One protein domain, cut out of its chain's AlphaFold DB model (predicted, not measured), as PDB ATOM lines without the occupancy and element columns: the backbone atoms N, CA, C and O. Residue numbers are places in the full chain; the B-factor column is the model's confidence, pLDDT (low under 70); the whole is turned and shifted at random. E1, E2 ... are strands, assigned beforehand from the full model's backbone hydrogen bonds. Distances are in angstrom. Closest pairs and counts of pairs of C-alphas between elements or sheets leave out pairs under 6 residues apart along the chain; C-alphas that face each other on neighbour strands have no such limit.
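AT A GLANCE: This is residues 50 to 130 and 138 to 178 of the 476 residues of an uncharacterized protein of Halorubrum ezzemoulense (UniProt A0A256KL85). Two twisted sheets lie partly face to face as a sandwich: E4, E7, E2, E1 and E11 make one layer, E5, E6, E3 and E10 the other, and the chain passes from one layer to the other several times, among them from E2 to E3, from E3 to E4, from E4 to E5, from E6 to E7 and from E10 to E11. The hairpin of E8 and E9 lies at one end, where E9 runs on into E10, and E12 is beside the E11 edge. The printed part has 122 residues with no named helix and twelve named strands, E1 to E12 in chain order; it is all strand, though only 58 residues are in named elements. The five-stranded sheet is mixed, the four-stranded one antiparallel. The whole is compact, with a radius of gyration of the C-alphas of 13.8 A, and rounded, spanning 39 by 34 by 28 A.

IN THESE COORDINATES: Start in the larger sheet: find C-alpha 60 at (107.135, 24.804, -2.568), where E1, residues 60 to 65, begins. E2, residues 72 to 78, is 19.5 A long, and E7, residues 117 to 123, 20.5 A. E4 is residues 95 to 100 and E11 residues 164 to 166. In the second sheet look for E3 at residues 85 to 89, E5 at 102 to 106, E6 at 109 to 113 and E10 at 157 to 159. E8 is residues 145 to 147, E9 residues 150 to 154; E12, residues 171 to 173, ends at C-alpha 173, (105.631, 21.112, -15.884).

HOW THE PARTS SIT: The larger sheet runs E4, E7, E2, E1, E11 and is twisted. E4 and E7 are antiparallel, with N 100 and O 119 at 2.9 A, within hydrogen-bond range. So are E7 and E2, N 75 and O 120 at 2.8 A, and the hairpin E1 and E2, N 62 and O 76 at 2.8 A. E11 is parallel to E1, N 61 and O 164 at 2.8 A. In the second sheet, read N 103 and O 111 at 2.9 A in the hairpin E5 and E6, N 88 and O 110 at 2.8 A between E6 and E3, and N 89 and O 157 at 2.8 A between E3 and E10. Between the sheets, the closest C-alphas of E5 and E7, Phe 102 and Ala 118, are 6.5 A apart. E9 runs on into E10 at 52 degrees. In the hairpin E8 and E9, C-alphas 145 and 151 face each other at 5.0 A. E12 pairs with no named strand.

THE WHOLE: The farthest C-alphas, Ala 81 and Leu 139, are 41.8 A apart. Residues 131 to 137 are cut out, with 7.9 A from C-alpha 130 to 138. Of the links printed whole, none is long. Mean pLDDT of the printed part is 77.8; it is under 70 at residues 50 to 57, 67 to 70, 115, 125 to 130 and 138 to 149.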
ATOM      1  N   LEU A  50      94.487  17.566 -12.143       48.44
ATOM      2  CA  LEU A  50      95.380  16.447 -11.803       48.44
ATOM      3  C   LEU A  50      96.303  16.730 -10.609       48.44
ATOM      4  O   LEU A  50      96.607  15.800  -9.868       48.44
ATOM      5  N   ASN A  51      96.679  17.992 -10.386       52.44
ATOM      6  CA  ASN A  51      97.621  18.418  -9.340       52.44
ATOM      7  C   ASN A  51      96.966  19.276  -8.242       52.44
ATOM      8  O   ASN A  51      97.648  19.767  -7.353       52.44
ATOM      9  N   GLY A  52      95.637  19.423  -8.278       43.19
ATOM     10  CA  GLY A  52      94.858  19.972  -7.171       43.19
ATOM     11  C   GLY A  52      94.923  21.494  -7.023       43.19
ATOM     12  O   GLY A  52      95.543  21.988  -6.097       43.19
ATOM     13  N   ARG A  53      94.128  22.200  -7.842       48.12
ATOM     14  CA  ARG A  53      93.641  23.588  -7.646       48.12
ATOM     15  C   ARG A  53      94.674  24.726  -7.489       48.12
ATOM     16  O   ARG A  53      95.842  24.568  -7.188       48.12
ATOM     17  N   THR A  54      94.153  25.932  -7.704       44.53
ATOM     18  CA  THR A  54      94.805  27.252  -7.762       44.53
ATOM     19  C   THR A  54      95.371  27.791  -6.443       44.53
ATOM     20  O   THR A  54      95.853  28.927  -6.415       44.53
ATOM     21  N   ASP A  55      95.289  27.026  -5.360       46.75
ATOM     22  CA  ASP A  55      95.571  27.516  -4.015       46.75
ATOM     23  C   ASP A  55      97.041  27.206  -3.698       46.75
ATOM     24  O   ASP A  55      97.407  26.078  -3.377       46.75
ATOM     25  N   ARG A  56      97.905  28.217  -3.859       56.22
ATOM     26  CA  ARG A  56      99.375  28.137  -3.724       56.22
ATOM     27  C   ARG A  56      99.869  28.064  -2.269       56.22
ATOM     28  O   ARG A  56     101.007  28.420  -1.992       56.22
ATOM     29  N   ASP A  57      99.029  27.613  -1.346       64.44
ATOM     30  CA  ASP A  57      99.295  27.658   0.100       64.44
ATOM     31  C   ASP A  57      99.938  26.350   0.623       64.44
ATOM     32  O   ASP A  57      99.733  25.962   1.769       64.44
ATOM     33  N   GLY A  58     100.682  25.630  -0.225       74.31
ATOM     34  CA  GLY A  58     101.328  24.350   0.104       74.31
ATOM     35  C   GLY A  58     102.859  24.392   0.047       74.31
ATOM     36  O   GLY A  58     103.435  25.444  -0.245       74.31
ATOM     37  N   PRO A  59     103.550  23.260   0.298       80.31
ATOM     38  CA  PRO A  59     104.990  23.164   0.107       80.31
ATOM     39  C   PRO A  59     105.427  23.616  -1.284       80.31
ATOM     40  O   PRO A  59     104.870  23.202  -2.305       80.31
ATOM     41  N   THR A  60     106.451  24.464  -1.318       85.38
ATOM     42  CA  THR A  60     107.135  24.804  -2.568       85.38
ATOM     43  C   THR A  60     108.201  23.753  -2.825       85.38
ATOM     44  O   THR A  60     109.040  23.502  -1.962       85.38
ATOM     45  N   VAL A  61     108.152  23.137  -4.000       86.81
ATOM     46  CA  VAL A  61     109.074  22.098  -4.455       86.81
ATOM     47  C   VAL A  61     109.977  22.709  -5.515       86.81
ATOM     48  O   VAL A  61     109.533  22.997  -6.627       86.81
ATOM     49  N   SER A  62     111.241  22.919  -5.168       88.25
ATOM     50  CA  SER A  62     112.283  23.266  -6.129       88.25
ATOM     51  C   SER A  62     112.750  21.994  -6.828       88.25
ATOM     52  O   SER A  62     113.162  21.039  -6.175       88.25
ATOM     53  N   ILE A  63     112.652  21.976  -8.154       87.88
ATOM     54  CA  ILE A  63     113.023  20.848  -9.002       87.88
ATOM     55  C   ILE A  63     114.234  21.235  -9.839       87.88
ATOM     56  O   ILE A  63     114.176  22.172 -10.638       87.88
ATOM     57  N   ALA A  64     115.305  20.463  -9.707       87.06
ATOM     58  CA  ALA A  64     116.526  20.638 -10.482       87.06
ATOM     59  C   ALA A  64     117.091  19.290 -10.939       87.06
ATOM     60  O   ALA A  64     116.798  18.239 -10.361       87.06
ATOM     61  N   THR A  65     117.913  19.314 -11.986       81.56
ATOM     62  CA  THR A  65     118.792  18.193 -12.326       81.56
ATOM     63  C   THR A  65     120.074  18.296 -11.506       81.56
ATOM     64  O   THR A  65     120.608  19.390 -11.314       81.56
ATOM     65  N   THR A  66     120.593  17.177 -10.995       70.88
ATOM     66  CA  THR A  66     121.863  17.219 -10.258       70.88
ATOM     67  C   THR A  66     123.041  17.078 -11.221       70.88
ATOM     68  O   THR A  66     123.277  16.033 -11.828       70.88
ATOM     69  N   ALA A  67     123.837  18.147 -11.315       57.50
ATOM     70  CA  ALA A  67     125.023  18.219 -12.170       57.50
ATOM     71  C   ALA A  67     126.012  17.030 -12.054       57.50
ATOM     72  O   ALA A  67     126.599  16.666 -13.069       57.50
ATOM     73  N   PRO A  68     126.247  16.389 -10.886       59.91
ATOM     74  CA  PRO A  68     127.213  15.291 -10.816       59.91
ATOM     75  C   PRO A  68     126.693  13.943 -11.349       59.91
ATOM     76  O   PRO A  68     127.488  13.002 -11.430       59.91
ATOM     77  N   ALA A  69     125.404  13.804 -11.692       65.81
ATOM     78  CA  ALA A  69     124.840  12.549 -12.186       65.81
ATOM     79  C   ALA A  69     123.725  12.787 -13.230       65.81
ATOM     80  O   ALA A  69     122.604  13.132 -12.852       65.81
ATOM     81  N   PRO A  70     123.983  12.539 -14.534       68.75
ATOM     82  CA  PRO A  70     122.968  12.634 -15.582       68.75
ATOM     83  C   PRO A  70     121.675  11.921 -15.204       68.75
ATOM     84  O   PRO A  70     121.693  10.751 -14.814       68.75
ATOM     85  N   GLY A  71     120.555  12.629 -15.336       75.19
ATOM     86  CA  GLY A  71     119.238  12.054 -15.089       75.19
ATOM     87  C   GLY A  71     118.792  11.971 -13.656       75.19
ATOM     88  O   GLY A  71     117.733  11.409 -13.404       75.19
ATOM     89  N   VAL A  72     119.563  12.484 -12.708       84.88
ATOM     90  CA  VAL A  72     119.086  12.581 -11.337       84.88
ATOM     91  C   VAL A  72     118.259  13.850 -11.198       84.88
ATOM     92  O   VAL A  72     118.746  14.954 -11.434       84.88
ATOM     93  N   VAL A  73     116.996  13.671 -10.830       88.25
ATOM     94  CA  VAL A  73     116.083  14.751 -10.466       88.25
ATOM     95  C   VAL A  73     116.131  14.910  -8.951       88.25
ATOM     96  O   VAL A  73     115.981  13.927  -8.224       88.25
ATOM     97  N   SER A  74     116.338  16.142  -8.492       91.75
ATOM     98  CA  SER A  74     116.262  16.537  -7.087       91.75
ATOM     99  C   SER A  74     114.981  17.324  -6.846       91.75
ATOM    100  O   SER A  74     114.664  18.250  -7.596       91.75
ATOM    101  N   LEU A  75     114.238  16.922  -5.819       93.44
ATOM    102  CA  LEU A  75     113.044  17.583  -5.313       93.44
ATOM    103  C   LEU A  75     113.379  18.146  -3.931       93.44
ATOM    104  O   LEU A  75     113.503  17.381  -2.975       93.44
ATOM    105  N   GLU A  76     113.513  19.462  -3.815       94.75
ATOM    106  CA  GLU A  76     113.756  20.149  -2.545       94.75
ATOM    107  C   GLU A  76     112.487  20.857  -2.066       94.75
ATOM    108  O   GLU A  76     111.943  21.735  -2.735       94.75
ATOM    109  N   TYR A  77     112.012  20.486  -0.882       92.75
ATOM    110  CA  TYR A  77     110.766  20.965  -0.302       92.75
ATOM    111  C   TYR A  77     111.024  22.067   0.722       92.75
ATOM    112  O   TYR A  77     111.666  21.851   1.754       92.75
ATOM    113  N   THR A  78     110.428  23.234   0.479       90.75
ATOM    114  CA  THR A  78     110.227  24.282   1.483       90.75
ATOM    115  C   THR A  78     108.819  24.143   2.050       90.75
ATOM    116  O   THR A  78     107.838  24.477   1.382       90.75
ATOM    117  N   VAL A  79     108.720  23.623   3.275       88.88
ATOM    118  CA  VAL A  79     107.445  23.287   3.924       88.88
ATOM    119  C   VAL A  79     106.982  24.439   4.834       88.88
ATOM    120  O   VAL A  79     107.716  24.814   5.753       88.88
ATOM    121  N   PRO A  80     105.787  25.024   4.611       86.44
ATOM    122  CA  PRO A  80     105.219  26.041   5.493       86.44
ATOM    123  C   PRO A  80     104.979  25.515   6.914       86.44
ATOM    124  O   PRO A  80     104.676  24.340   7.106       86.44
ATOM    125  N   ALA A  81     105.057  26.387   7.924       85.25
ATOM    126  CA  ALA A  81     104.952  25.991   9.336       85.25
ATOM    127  C   ALA A  81     103.580  25.390   9.711       85.25
ATOM    128  O   ALA A  81     103.453  24.653  10.689       85.25
ATOM    129  N   GLU A  82     102.542  25.732   8.954       84.44
ATOM    130  CA  GLU A  82     101.183  25.217   9.066       84.44
ATOM    131  C   GLU A  82     101.008  23.814   8.464       84.44
ATOM    132  O   GLU A  82     100.072  23.108   8.849       84.44
ATOM    133  N   GLN A  83     101.906  23.388   7.568       88.00
ATOM    134  CA  GLN A  83     101.853  22.075   6.935       88.00
ATOM    135  C   GLN A  83     102.527  21.030   7.831       88.00
ATOM    136  O   GLN A  83     103.748  20.957   7.932       88.00
ATOM    137  N   GLN A  84     101.717  20.194   8.482       88.75
ATOM    138  CA  GLN A  84     102.209  19.215   9.462       88.75
ATOM    139  C   GLN A  84     102.637  17.879   8.842       88.75
ATOM    140  O   GLN A  84     103.497  17.193   9.397       88.75
ATOM    141  N   SER A  85     102.026  17.493   7.721       91.50
ATOM    142  CA  SER A  85     102.296  16.218   7.050       91.50
ATOM    143  C   SER A  85     101.849  16.225   5.595       91.50
ATOM    144  O   SER A  85     100.854  16.871   5.280       91.50
ATOM    145  N   PHE A  86     102.528  15.479   4.734       92.56
ATOM    146  CA  PHE A  86     102.089  15.159   3.371       92.56
ATOM    147  C   PHE A  86     102.828  13.911   2.890       92.56
ATOM    148  O   PHE A  86     103.843  13.537   3.480       92.56
ATOM    149  N   SER A  87     102.349  13.297   1.812       92.38
ATOM    150  CA  SER A  87     103.008  12.130   1.222       92.38
ATOM    151  C   SER A  87     103.395  12.388  -0.224       92.38
ATOM    152  O   SER A  87     102.669  13.053  -0.963       92.38
ATOM    153  N   VAL A  88     104.530  11.832  -0.638       91.75
ATOM    154  CA  VAL A  88     105.056  11.903  -2.003       91.75
ATOM    155  C   VAL A  88     105.265  10.492  -2.519       91.75
ATOM    156  O   VAL A  88     105.958   9.699  -1.891       91.75
ATOM    157  N   SER A  89     104.704  10.184  -3.681       89.69
ATOM    158  CA  SER A  89     105.005   8.963  -4.421       89.69
ATOM    159  C   SER A  89     105.791   9.328  -5.674       89.69
ATOM    160  O   SER A  89     105.282   9.974  -6.596       89.69
ATOM    161  N   VAL A  90     107.059   8.925  -5.677       87.56
ATOM    162  CA  VAL A  90     107.913   8.963  -6.864       87.56
ATOM    163  C   VAL A  90     107.412   7.885  -7.831       87.56
ATOM    164  O   VAL A  90     106.921   6.853  -7.370       87.56
ATOM    165  N   PRO A  91     107.492   8.110  -9.155       78.38
ATOM    166  CA  PRO A  91     107.145   7.097 -10.145       78.38
ATOM    167  C   PRO A  91     107.767   5.721  -9.830       78.38
ATOM    168  O   PRO A  91     108.884   5.640  -9.312       78.38
ATOM    169  N   ASP A  92     107.049   4.636 -10.134       73.81
ATOM    170  CA  ASP A  92     107.537   3.282  -9.864       73.81
ATOM    171  C   ASP A  92     108.860   3.007 -10.599       73.81
ATOM    172  O   ASP A  92     109.195   3.622 -11.612       73.81
ATOM    173  N   HIS A  93     109.639   2.055 -10.084       72.25
ATOM    174  CA  HIS A  93     110.895   1.590 -10.687       72.25
ATOM    175  C   HIS A  93     112.004   2.644 -10.861       72.25
ATOM    176  O   HIS A  93     113.021   2.331 -11.486       72.25
ATOM    177  N   GLN A  94     111.860   3.839 -10.282       78.38
ATOM    178  CA  GLN A  94     112.947   4.813 -10.202       78.38
ATOM    179  C   GLN A  94     113.984   4.399  -9.153       78.38
ATOM    180  O   GLN A  94     113.678   3.767  -8.139       78.38
ATOM    181  N   ASP A  95     115.239   4.753  -9.403       84.94
ATOM    182  CA  ASP A  95     116.355   4.454  -8.507       84.94
ATOM    183  C   ASP A  95     116.566   5.631  -7.552       84.94
ATOM    184  O   ASP A  95     117.198   6.632  -7.898       84.94
ATOM    185  N   ILE A  96     115.974   5.512  -6.364       90.06
ATOM    186  CA  ILE A  96     116.061   6.507  -5.295       90.06
ATOM    187  C   ILE A  96     117.517   6.621  -4.825       90.06
ATOM    188  O   ILE A  96     118.122   5.647  -4.373       90.06
ATOM    189  N   LYS A  97     118.086   7.823  -4.937       90.38
ATOM    190  CA  LYS A  97     119.483   8.136  -4.602       90.38
ATOM    191  C   LYS A  97     119.630   8.723  -3.214       90.38
ATOM    192  O   LYS A  97     120.565   8.360  -2.498       90.38
ATOM    193  N   HIS A  98     118.718   9.610  -2.845       92.50
ATOM    194  CA  HIS A  98     118.777  10.332  -1.588       92.50
ATOM    195  C   HIS A  98     117.375  10.657  -1.084       92.50
ATOM    196  O   HIS A  98     116.481  10.940  -1.876       92.50
ATOM    197  N   VAL A  99     117.191  10.608   0.235       94.62
ATOM    198  CA  VAL A  99     115.959  11.018   0.911       94.62
ATOM    199  C   VAL A  99     116.339  11.655   2.245       94.62
ATOM    200  O   VAL A  99     117.031  11.032   3.052       94.62
ATOM    201  N   GLU A 100     115.858  12.870   2.485       94.31
ATOM    202  CA  GLU A 100     116.012  13.612   3.736       94.31
ATOM    203  C   GLU A 100     114.660  14.201   4.161       94.31
ATOM    204  O   GLU A 100     113.876  14.647   3.330       94.31
ATOM    205  N   GLY A 101     114.354  14.191   5.460       93.00
ATOM    206  CA  GLY A 101     113.109  14.770   5.990       93.00
ATOM    207  C   GLY A 101     111.838  13.936   5.762       93.00
ATOM    208  O   GLY A 101     110.771  14.330   6.226       93.00
ATOM    209  N   PHE A 102     111.939  12.769   5.118       94.56
ATOM    210  CA  PHE A 102     110.827  11.835   4.918       94.56
ATOM    211  C   PHE A 102     111.066  10.484   5.601       94.56
ATOM    212  O   PHE A 102     112.202  10.034   5.753       94.56
ATOM    213  N   ASN A 103     109.974   9.796   5.933       92.50
ATOM    214  CA  ASN A 103     109.971   8.370   6.241       92.50
ATOM    215  C   ASN A 103     109.429   7.592   5.038       92.50
ATOM    216  O   ASN A 103     108.349   7.898   4.547       92.50
ATOM    217  N   GLU A 104     110.142   6.571   4.566       92.38
ATOM    218  CA  GLU A 104     109.628   5.704   3.500       92.38
ATOM    219  C   GLU A 104     108.603   4.711   4.074       92.38
ATOM    220  O   GLU A 104     108.938   3.876   4.918       92.38
ATOM    221  N   SER A 105     107.352   4.802   3.621       88.38
ATOM    222  CA  SER A 105     106.256   3.939   4.088       88.38
ATOM    223  C   SER A 105     106.148   2.644   3.284       88.38
ATOM    224  O   SER A 105     105.867   1.577   3.834       88.38
ATOM    225  N   TYR A 106     106.400   2.720   1.981       86.62
ATOM    226  CA  TYR A 106     106.581   1.593   1.068       86.62
ATOM    227  C   TYR A 106     107.465   2.052  -0.092       86.62
ATOM    228  O   TYR A 106     107.686   3.249  -0.249       86.62
ATOM    229  N   SER A 107     107.984   1.111  -0.885       85.50
ATOM    230  CA  SER A 107     108.958   1.416  -1.941       85.50
ATOM    231  C   SER A 107     108.476   2.559  -2.839       85.50
ATOM    232  O   SER A 107     107.424   2.435  -3.463       85.50
ATOM    233  N   GLY A 108     109.235   3.659  -2.877       85.12
ATOM    234  CA  GLY A 108     108.918   4.834  -3.702       85.12
ATOM    235  C   GLY A 108     107.841   5.771  -3.136       85.12
ATOM    236  O   GLY A 108     107.454   6.719  -3.820       85.12
ATOM    237  N   SER A 109     107.371   5.548  -1.904       92.06
ATOM    238  CA  SER A 109     106.408   6.407  -1.206       92.06
ATOM    239  C   SER A 109     106.953   6.912   0.124       92.06
ATOM    240  O   SER A 109     107.319   6.137   1.011       92.06
ATOM    241  N   PHE A 110     106.915   8.228   0.284       94.62
ATOM    242  CA  PHE A 110     107.603   8.977   1.322       94.62
ATOM    243  C   PHE A 110     106.622   9.860   2.087       94.62
ATOM    244  O   PHE A 110     105.958  10.705   1.494       94.62
ATOM    245  N   ASP A 111     106.560   9.691   3.402       95.00
ATOM    246  CA  ASP A 111     105.709  10.470   4.294       95.00
ATOM    247  C   ASP A 111     106.544  11.509   5.037       95.00
ATOM    248  O   ASP A 111     107.479  11.180   5.777       95.00
ATOM    249  N   TYR A 112     106.196  12.777   4.852       93.94
ATOM    250  CA  TYR A 112     106.744  13.882   5.622       93.94
ATOM    251  C   TYR A 112     105.943  14.039   6.915       93.94
ATOM    252  O   TYR A 112     104.717  14.161   6.887       93.94
ATOM    253  N   ILE A 113     106.642  14.069   8.050       87.44
ATOM    254  CA  ILE A 113     106.084  14.402   9.365       87.44
ATOM    255  C   ILE A 113     107.137  15.222  10.108       87.44
ATOM    256  O   ILE A 113     108.151  14.659  10.521       87.44
ATOM    257  N   GLY A 114     106.911  16.517  10.332       73.75
ATOM    258  CA  GLY A 114     107.840  17.299  11.156       73.75
ATOM    259  C   GLY A 114     107.930  18.786  10.844       73.75
ATOM    260  O   GLY A 114     106.968  19.407  10.392       73.75
ATOM    261  N   ASP A 115     109.111  19.333  11.142       68.25
ATOM    262  CA  ASP A 115     109.514  20.735  11.063       68.25
ATOM    263  C   ASP A 115     110.847  20.898  10.300       68.25
ATOM    264  O   ASP A 115     111.929  20.706  10.847       68.25
ATOM    265  N   GLY A 116     110.804  21.292   9.026       76.69
ATOM    266  CA  GLY A 116     112.029  21.617   8.292       76.69
ATOM    267  C   GLY A 116     111.908  21.531   6.777       76.69
ATOM    268  O   GLY A 116     110.821  21.570   6.209       76.69
ATOM    269  N   THR A 117     113.064  21.445   6.127       84.25
ATOM    270  CA  THR A 117     113.184  21.131   4.702       84.25
ATOM    271  C   THR A 117     113.172  19.621   4.503       84.25
ATOM    272  O   THR A 117     113.600  18.872   5.382       84.25
ATOM    273  N   ALA A 118     112.716  19.176   3.340       92.94
ATOM    274  CA  ALA A 118     112.770  17.771   2.959       92.94
ATOM    275  C   ALA A 118     113.322  17.644   1.537       92.94
ATOM    276  O   ALA A 118     113.205  18.580   0.748       92.94
ATOM    277  N   GLN A 119     113.937  16.513   1.211       95.12
ATOM    278  CA  GLN A 119     114.565  16.298  -0.085       95.12
ATOM    279  C   GLN A 119     114.371  14.864  -0.564       95.12
ATOM    280  O   GLN A 119     114.455  13.922   0.225       95.12
ATOM    281  N   ILE A 120     114.143  14.700  -1.866       94.56
ATOM    282  CA  ILE A 120     114.173  13.405  -2.549       94.56
ATOM    283  C   ILE A 120     115.002  13.560  -3.823       94.56
ATOM    284  O   ILE A 120     114.707  14.412  -4.653       94.56
ATOM    285  N   GLU A 121     116.000  12.701  -4.010       92.81
ATOM    286  CA  GLU A 121     116.713  12.554  -5.276       92.81
ATOM    287  C   GLU A 121     116.454  11.173  -5.856       92.81
ATOM    288  O   GLU A 121     116.604  10.156  -5.169       92.81
ATOM    289  N   TYR A 122     116.120  11.116  -7.139       89.19
ATOM    290  CA  TYR A 122     115.932   9.858  -7.849       89.19
ATOM    291  C   TYR A 122     116.514   9.941  -9.256       89.19
ATOM    292  O   TYR A 122     116.451  10.974  -9.919       89.19
ATOM    293  N   ALA A 123     117.112   8.842  -9.710       84.88
ATOM    294  CA  ALA A 123     117.605   8.737 -11.072       84.88
ATOM    295  C   ALA A 123     116.485   8.287 -12.009       84.88
ATOM    296  O   ALA A 123     115.929   7.200 -11.847       84.88
ATOM    297  N   VAL A 124     116.250   9.107 -13.027       77.81
ATOM    298  CA  VAL A 124     115.432   8.859 -14.212       77.81
ATOM    299  C   VAL A 124     116.204   7.904 -15.121       77.81
ATOM    300  O   VAL A 124     116.834   8.301 -16.099       77.81
ATOM    301  N   ASN A 125     116.268   6.634 -14.719       60.78
ATOM    302  CA  ASN A 125     117.167   5.647 -15.322       60.78
ATOM    303  C   ASN A 125     116.452   4.456 -15.971       60.78
ATOM    304  O   ASN A 125     117.122   3.538 -16.456       60.78
ATOM    305  N   ARG A 126     115.115   4.442 -15.958       55.66
ATOM    306  CA  ARG A 126     114.306   3.342 -16.488       55.66
ATOM    307  C   ARG A 126     112.999   3.833 -17.084       55.66
ATOM    308  O   ARG A 126     112.212   4.488 -16.408       55.66
ATOM    309  N   SER A 127     112.742   3.396 -18.312       51.97
ATOM    310  CA  SER A 127     111.398   3.251 -18.865       51.97
ATOM    311  C   SER A 127     110.601   2.270 -17.998       51.97
ATOM    312  O   SER A 127     111.105   1.191 -17.679       51.97
ATOM    313  N   PHE A 128     109.392   2.639 -17.576       43.25
ATOM    314  CA  PHE A 128     108.495   1.724 -16.870       43.25
ATOM    315  C   PHE A 128     107.026   1.999 -17.218       43.25
ATOM    316  O   PHE A 128     106.653   3.125 -17.550       43.25
ATOM    317  N   GLN A 129     106.195   0.960 -17.118       45.16
ATOM    318  CA  GLN A 129     104.769   1.000 -17.441       45.16
ATOM    319  C   GLN A 129     103.950   1.608 -16.300       45.16
ATOM    320  O   GLN A 129     103.866   1.030 -15.215       45.16
ATOM    321  N   ILE A 130     103.266   2.724 -16.552       39.12
ATOM    322  CA  ILE A 130     102.252   3.231 -15.620       39.12
ATOM    323  C   ILE A 130     100.968   2.437 -15.848       39.12
ATOM    324  O   ILE A 130     100.339   2.551 -16.894       39.12
ATOM    325  N   ALA A 138      97.151  -0.971 -21.736       45.62
ATOM    326  CA  ALA A 138      98.543  -0.726 -21.405       45.62
ATOM    327  C   ALA A 138      99.312  -0.468 -22.701       45.62
ATOM    328  O   ALA A 138      99.433  -1.400 -23.487       45.62
ATOM    329  N   LEU A 139      99.868   0.734 -22.898       37.62
ATOM    330  CA  LEU A 139     100.955   0.985 -23.858       37.62
ATOM    331  C   LEU A 139     101.947   2.064 -23.356       37.62
ATOM    332  O   LEU A 139     101.596   2.958 -22.588       37.62
ATOM    333  N   SER A 140     103.208   1.867 -23.763       38.06
ATOM    334  CA  SER A 140     104.517   2.242 -23.174       38.06
ATOM    335  C   SER A 140     105.030   3.678 -23.473       38.06
ATOM    336  O   SER A 140     104.774   4.186 -24.551       38.06
ATOM    337  N   GLU A 141     105.644   4.443 -22.547       60.88
ATOM    338  CA  GLU A 141     107.046   4.492 -22.019       60.88
ATOM    339  C   GLU A 141     108.078   5.352 -22.804       60.88
ATOM    340  O   GLU A 141     108.420   5.019 -23.933       60.88
ATOM    341  N   SER A 142     108.751   6.302 -22.126       42.56
ATOM    342  CA  SER A 142     110.226   6.348 -21.955       42.56
ATOM    343  C   SER A 142     110.642   7.473 -20.994       42.56
ATOM    344  O   SER A 142     110.178   8.602 -21.103       42.56
ATOM    345  N   PHE A 143     111.546   7.163 -20.064       54.81
ATOM    346  CA  PHE A 143     112.201   8.122 -19.175       54.81
ATOM    347  C   PHE A 143     113.678   8.151 -19.523       54.81
ATOM    348  O   PHE A 143     114.384   7.158 -19.321       54.81
ATOM    349  N   THR A 144     114.137   9.261 -20.084       53.03
ATOM    350  CA  THR A 144     115.468   9.333 -20.677       53.03
ATOM    351  C   THR A 144     116.208  10.548 -20.158       53.03
ATOM    352  O   THR A 144     115.810  11.699 -20.320       53.03
ATOM    353  N   ALA A 145     117.331  10.261 -19.523       55.66
ATOM    354  CA  ALA A 145     118.342  11.232 -19.190       55.66
ATOM    355  C   ALA A 145     119.456  11.156 -20.222       55.66
ATOM    356  O   ALA A 145     120.024  10.085 -20.430       55.66
ATOM    357  N   HIS A 146     119.772  12.275 -20.864       55.81
ATOM    358  CA  HIS A 146     120.780  12.290 -21.927       55.81
ATOM    359  C   HIS A 146     122.023  13.112 -21.606       55.81
ATOM    360  O   HIS A 146     123.059  12.906 -22.234       55.81
ATOM    361  N   ASN A 147     121.968  13.998 -20.609       53.38
ATOM    362  CA  ASN A 147     123.131  14.746 -20.146       53.38
ATOM    363  C   ASN A 147     122.989  15.136 -18.662       53.38
ATOM    364  O   ASN A 147     121.935  14.946 -18.059       53.38
ATOM    365  N   GLU A 148     124.063  15.665 -18.074       56.72
ATOM    366  CA  GLU A 148     124.124  16.137 -16.677       56.72
ATOM    367  C   GLU A 148     123.071  17.212 -16.343       56.72
ATOM    368  O   GLU A 148     122.794  17.454 -15.174       56.72
ATOM    369  N   SER A 149     122.470  17.848 -17.356       65.06
ATOM    370  CA  SER A 149     121.634  19.043 -17.209       65.06
ATOM    371  C   SER A 149     120.147  18.856 -17.525       65.06
ATOM    372  O   SER A 149     119.384  19.780 -17.247       65.06
ATOM    373  N   VAL A 150     119.706  17.720 -18.093       75.62
ATOM    374  CA  VAL A 150     118.313  17.556 -18.555       75.62
ATOM    375  C   VAL A 150     117.687  16.207 -18.195       75.62
ATOM    376  O   VAL A 150     118.333  15.160 -18.301       75.62
ATOM    377  N   ALA A 151     116.405  16.226 -17.829       81.12
ATOM    378  CA  ALA A 151     115.592  15.036 -17.585       81.12
ATOM    379  C   ALA A 151     114.120  15.271 -17.955       81.12
ATOM    380  O   ALA A 151     113.571  16.335 -17.676       81.12
ATOM    381  N   THR A 152     113.462  14.252 -18.508       81.31
ATOM    382  CA  THR A 152     111.997  14.218 -18.649       81.31
ATOM    383  C   THR A 152     111.444  13.148 -17.720       81.31
ATOM    384  O   THR A 152     111.900  12.009 -17.753       81.31
ATOM    385  N   SER A 153     110.497  13.512 -16.855       80.06
ATOM    386  CA  SER A 153     109.946  12.644 -15.806       80.06
ATOM    387  C   SER A 153     108.444  12.842 -15.674       80.06
ATOM    388  O   SER A 153     107.909  13.891 -16.014       80.06
ATOM    389  N   VAL A 154     107.749  11.856 -15.113       80.56
ATOM    390  CA  VAL A 154     106.400  12.070 -14.598       80.56
ATOM    391  C   VAL A 154     106.508  12.886 -13.324       80.56
ATOM    392  O   VAL A 154     107.455  12.714 -12.552       80.56
ATOM    393  N   ILE A 155     105.557  13.794 -13.142       83.12
ATOM    394  CA  ILE A 155     105.435  14.607 -11.940       83.12
ATOM    395  C   ILE A 155     105.129  13.655 -10.770       83.12
ATOM    396  O   ILE A 155     104.126  12.934 -10.830       83.12
ATOM    397  N   PRO A 156     105.968  13.618  -9.718       86.50
ATOM    398  CA  PRO A 156     105.699  12.831  -8.520       86.50
ATOM    399  C   PRO A 156     104.322  13.156  -7.940       86.50
ATOM    400  O   PRO A 156     103.904  14.318  -7.889       86.50
ATOM    401  N   ARG A 157     103.598  12.128  -7.494       85.00
ATOM    402  CA  ARG A 157     102.263  12.315  -6.917       85.00
ATOM    403  C   ARG A 157     102.401  12.838  -5.498       85.00
ATOM    404  O   ARG A 157     103.139  12.260  -4.708       85.00
ATOM    405  N   HIS A 158     101.662  13.889  -5.178       86.50
ATOM    406  CA  HIS A 158     101.595  14.449  -3.833       86.50
ATOM    407  C   HIS A 158     100.198  14.215  -3.261       86.50
ATOM    408  O   HIS A 158      99.195  14.385  -3.960       86.50
ATOM    409  N   TYR A 159     100.139  13.816  -1.997       85.81
ATOM    410  CA  TYR A 159      98.908  13.538  -1.268       85.81
ATOM    411  C   TYR A 159      98.835  14.406  -0.015       85.81
ATOM    412  O   TYR A 159      99.856  14.804   0.544       85.81
ATOM    413  N   ASP A 160      97.608  14.686   0.420       85.75
ATOM    414  CA  ASP A 160      97.284  15.373   1.678       85.75
ATOM    415  C   ASP A 160      97.768  16.835   1.812       85.75
ATOM    416  O   ASP A 160      97.458  17.490   2.808       85.75
ATOM    417  N   ALA A 161      98.434  17.388   0.792       82.44
ATOM    418  CA  ALA A 161      98.769  18.808   0.674       82.44
ATOM    419  C   ALA A 161      98.816  19.269  -0.798       82.44
ATOM    420  O   ALA A 161      99.249  18.496  -1.657       82.44
ATOM    421  N   PRO A 162      98.408  20.517  -1.111       78.19
ATOM    422  CA  PRO A 162      98.742  21.139  -2.392       78.19
ATOM    423  C   PRO A 162     100.253  21.383  -2.474       78.19
ATOM    424  O   PRO A 162     100.935  21.388  -1.455       78.19
ATOM    425  N   PHE A 163     100.786  21.620  -3.670       80.44
ATOM    426  CA  PHE A 163     102.204  21.930  -3.852       80.44
ATOM    427  C   PHE A 163     102.417  22.905  -5.009       80.44
ATOM    428  O   PHE A 163     101.614  22.986  -5.941       80.44
ATOM    429  N   GLN A 164     103.522  23.646  -4.956       83.94
ATOM    430  CA  GLN A 164     103.954  24.530  -6.035       83.94
ATOM    431  C   GLN A 164     105.276  24.031  -6.606       83.94
ATOM    432  O   GLN A 164     106.214  23.799  -5.854       83.94
ATOM    433  N   LEU A 165     105.359  23.900  -7.931       86.38
ATOM    434  CA  LEU A 165     106.601  23.545  -8.616       86.38
ATOM    435  C   LEU A 165     107.385  24.795  -9.002       86.38
ATOM    436  O   LEU A 165     106.836  25.716  -9.610       86.38
ATOM    437  N   GLU A 166     108.676  24.787  -8.701       89.50
ATOM    438  CA  GLU A 166     109.638  25.788  -9.144       89.50
ATOM    439  C   GLU A 166     110.823  25.100  -9.815       89.50
ATOM    440  O   GLU A 166     111.300  24.073  -9.348       89.50
ATOM    441  N   PHE A 167     111.304  25.671 -10.916       89.75
ATOM    442  CA  PHE A 167     112.431  25.143 -11.681       89.75
ATOM    443  C   PHE A 167     113.566  26.175 -11.672       89.75
ATOM    444  O   PHE A 167     113.687  26.943 -12.631       89.75
ATOM    445  N   PRO A 168     114.348  26.277 -10.579       87.88
ATOM    446  CA  PRO A 168     115.373  27.314 -10.421       87.88
ATOM    447  C   PRO A 168     116.412  27.314 -11.551       87.88
ATOM    448  O   PRO A 168     116.849  28.385 -11.970       87.88
ATOM    449  N   ASP A 169     116.729  26.136 -12.093       83.38
ATOM    450  CA  ASP A 169     117.701  25.942 -13.179       83.38
ATOM    451  C   ASP A 169     117.046  25.800 -14.567       83.38
ATOM    452  O   ASP A 169     117.686  25.421 -15.548       83.38
ATOM    453  N   GLY A 170     115.753  26.122 -14.662       87.44
ATOM    454  CA  GLY A 170     114.949  25.922 -15.859       87.44
ATOM    455  C   GLY A 170     114.209  24.585 -15.863       87.44
ATOM    456  O   GLY A 170     114.623  23.587 -15.271       87.44
ATOM    457  N   GLY A 171     113.053  24.587 -16.515       89.56
ATOM    458  CA  GLY A 171     112.170  23.435 -16.598       89.56
ATOM    459  C   GLY A 171     110.728  23.860 -16.830       89.56
ATOM    460  O   GLY A 171     110.381  25.044 -16.774       89.56
ATOM    461  N   TYR A 172     109.887  22.889 -17.153       91.19
ATOM    462  CA  TYR A 172     108.479  23.108 -17.434       91.19
ATOM    463  C   TYR A 172     107.666  21.894 -17.005       91.19
ATOM    464  O   TYR A 172     107.966  20.765 -17.391       91.19
ATOM    465  N   ALA A 173     106.603  22.133 -16.242       87.81
ATOM    466  CA  ALA A 173     105.631  21.112 -15.884       87.81
ATOM    467  C   ALA A 173     104.410  21.197 -16.806       87.81
ATOM    468  O   ALA A 173     103.766  22.242 -16.930       87.81
ATOM    469  N   GLY A 174     104.101  20.073 -17.438       83.88
ATOM    470  CA  GLY A 174     102.833  19.809 -18.086       83.88
ATOM    471  C   GLY A 174     101.812  19.368 -17.047       83.88
ATOM    472  O   GLY A 174     101.766  19.871 -15.930       83.88
ATOM    473  N   THR A 175     100.963  18.424 -17.412       76.94
ATOM    474  CA  THR A 175      99.846  17.951 -16.585       76.94
ATOM    475  C   THR A 175     100.193  16.697 -15.786       76.94
ATOM    476  O   THR A 175      99.724  16.518 -14.667       76.94
ATOM    477  N   THR A 176     101.031  15.848 -16.366       77.12
ATOM    478  CA  THR A 176     101.522  14.561 -15.869       77.12
ATOM    479  C   THR A 176     103.033  14.449 -16.079       77.12
ATOM    480  O   THR A 176     103.699  13.776 -15.301       77.12
ATOM    481  N   ILE A 177     103.586  15.116 -17.095       83.62
ATOM    482  CA  ILE A 177     105.008  15.097 -17.455       83.62
ATOM    483  C   ILE A 177     105.659  16.430 -17.082       83.62
ATOM    484  O   ILE A 177     105.043  17.488 -17.196       83.62
ATOM    485  N   MET A 178     106.920  16.390 -16.668       87.50
ATOM    486  CA  MET A 178     107.788  17.549 -16.518       87.50
ATOM    487  C   MET A 178     109.097  17.353 -17.278       87.50
ATOM    488  O   MET A 178     109.653  16.255 -17.311       87.50
TER     489      MET A 178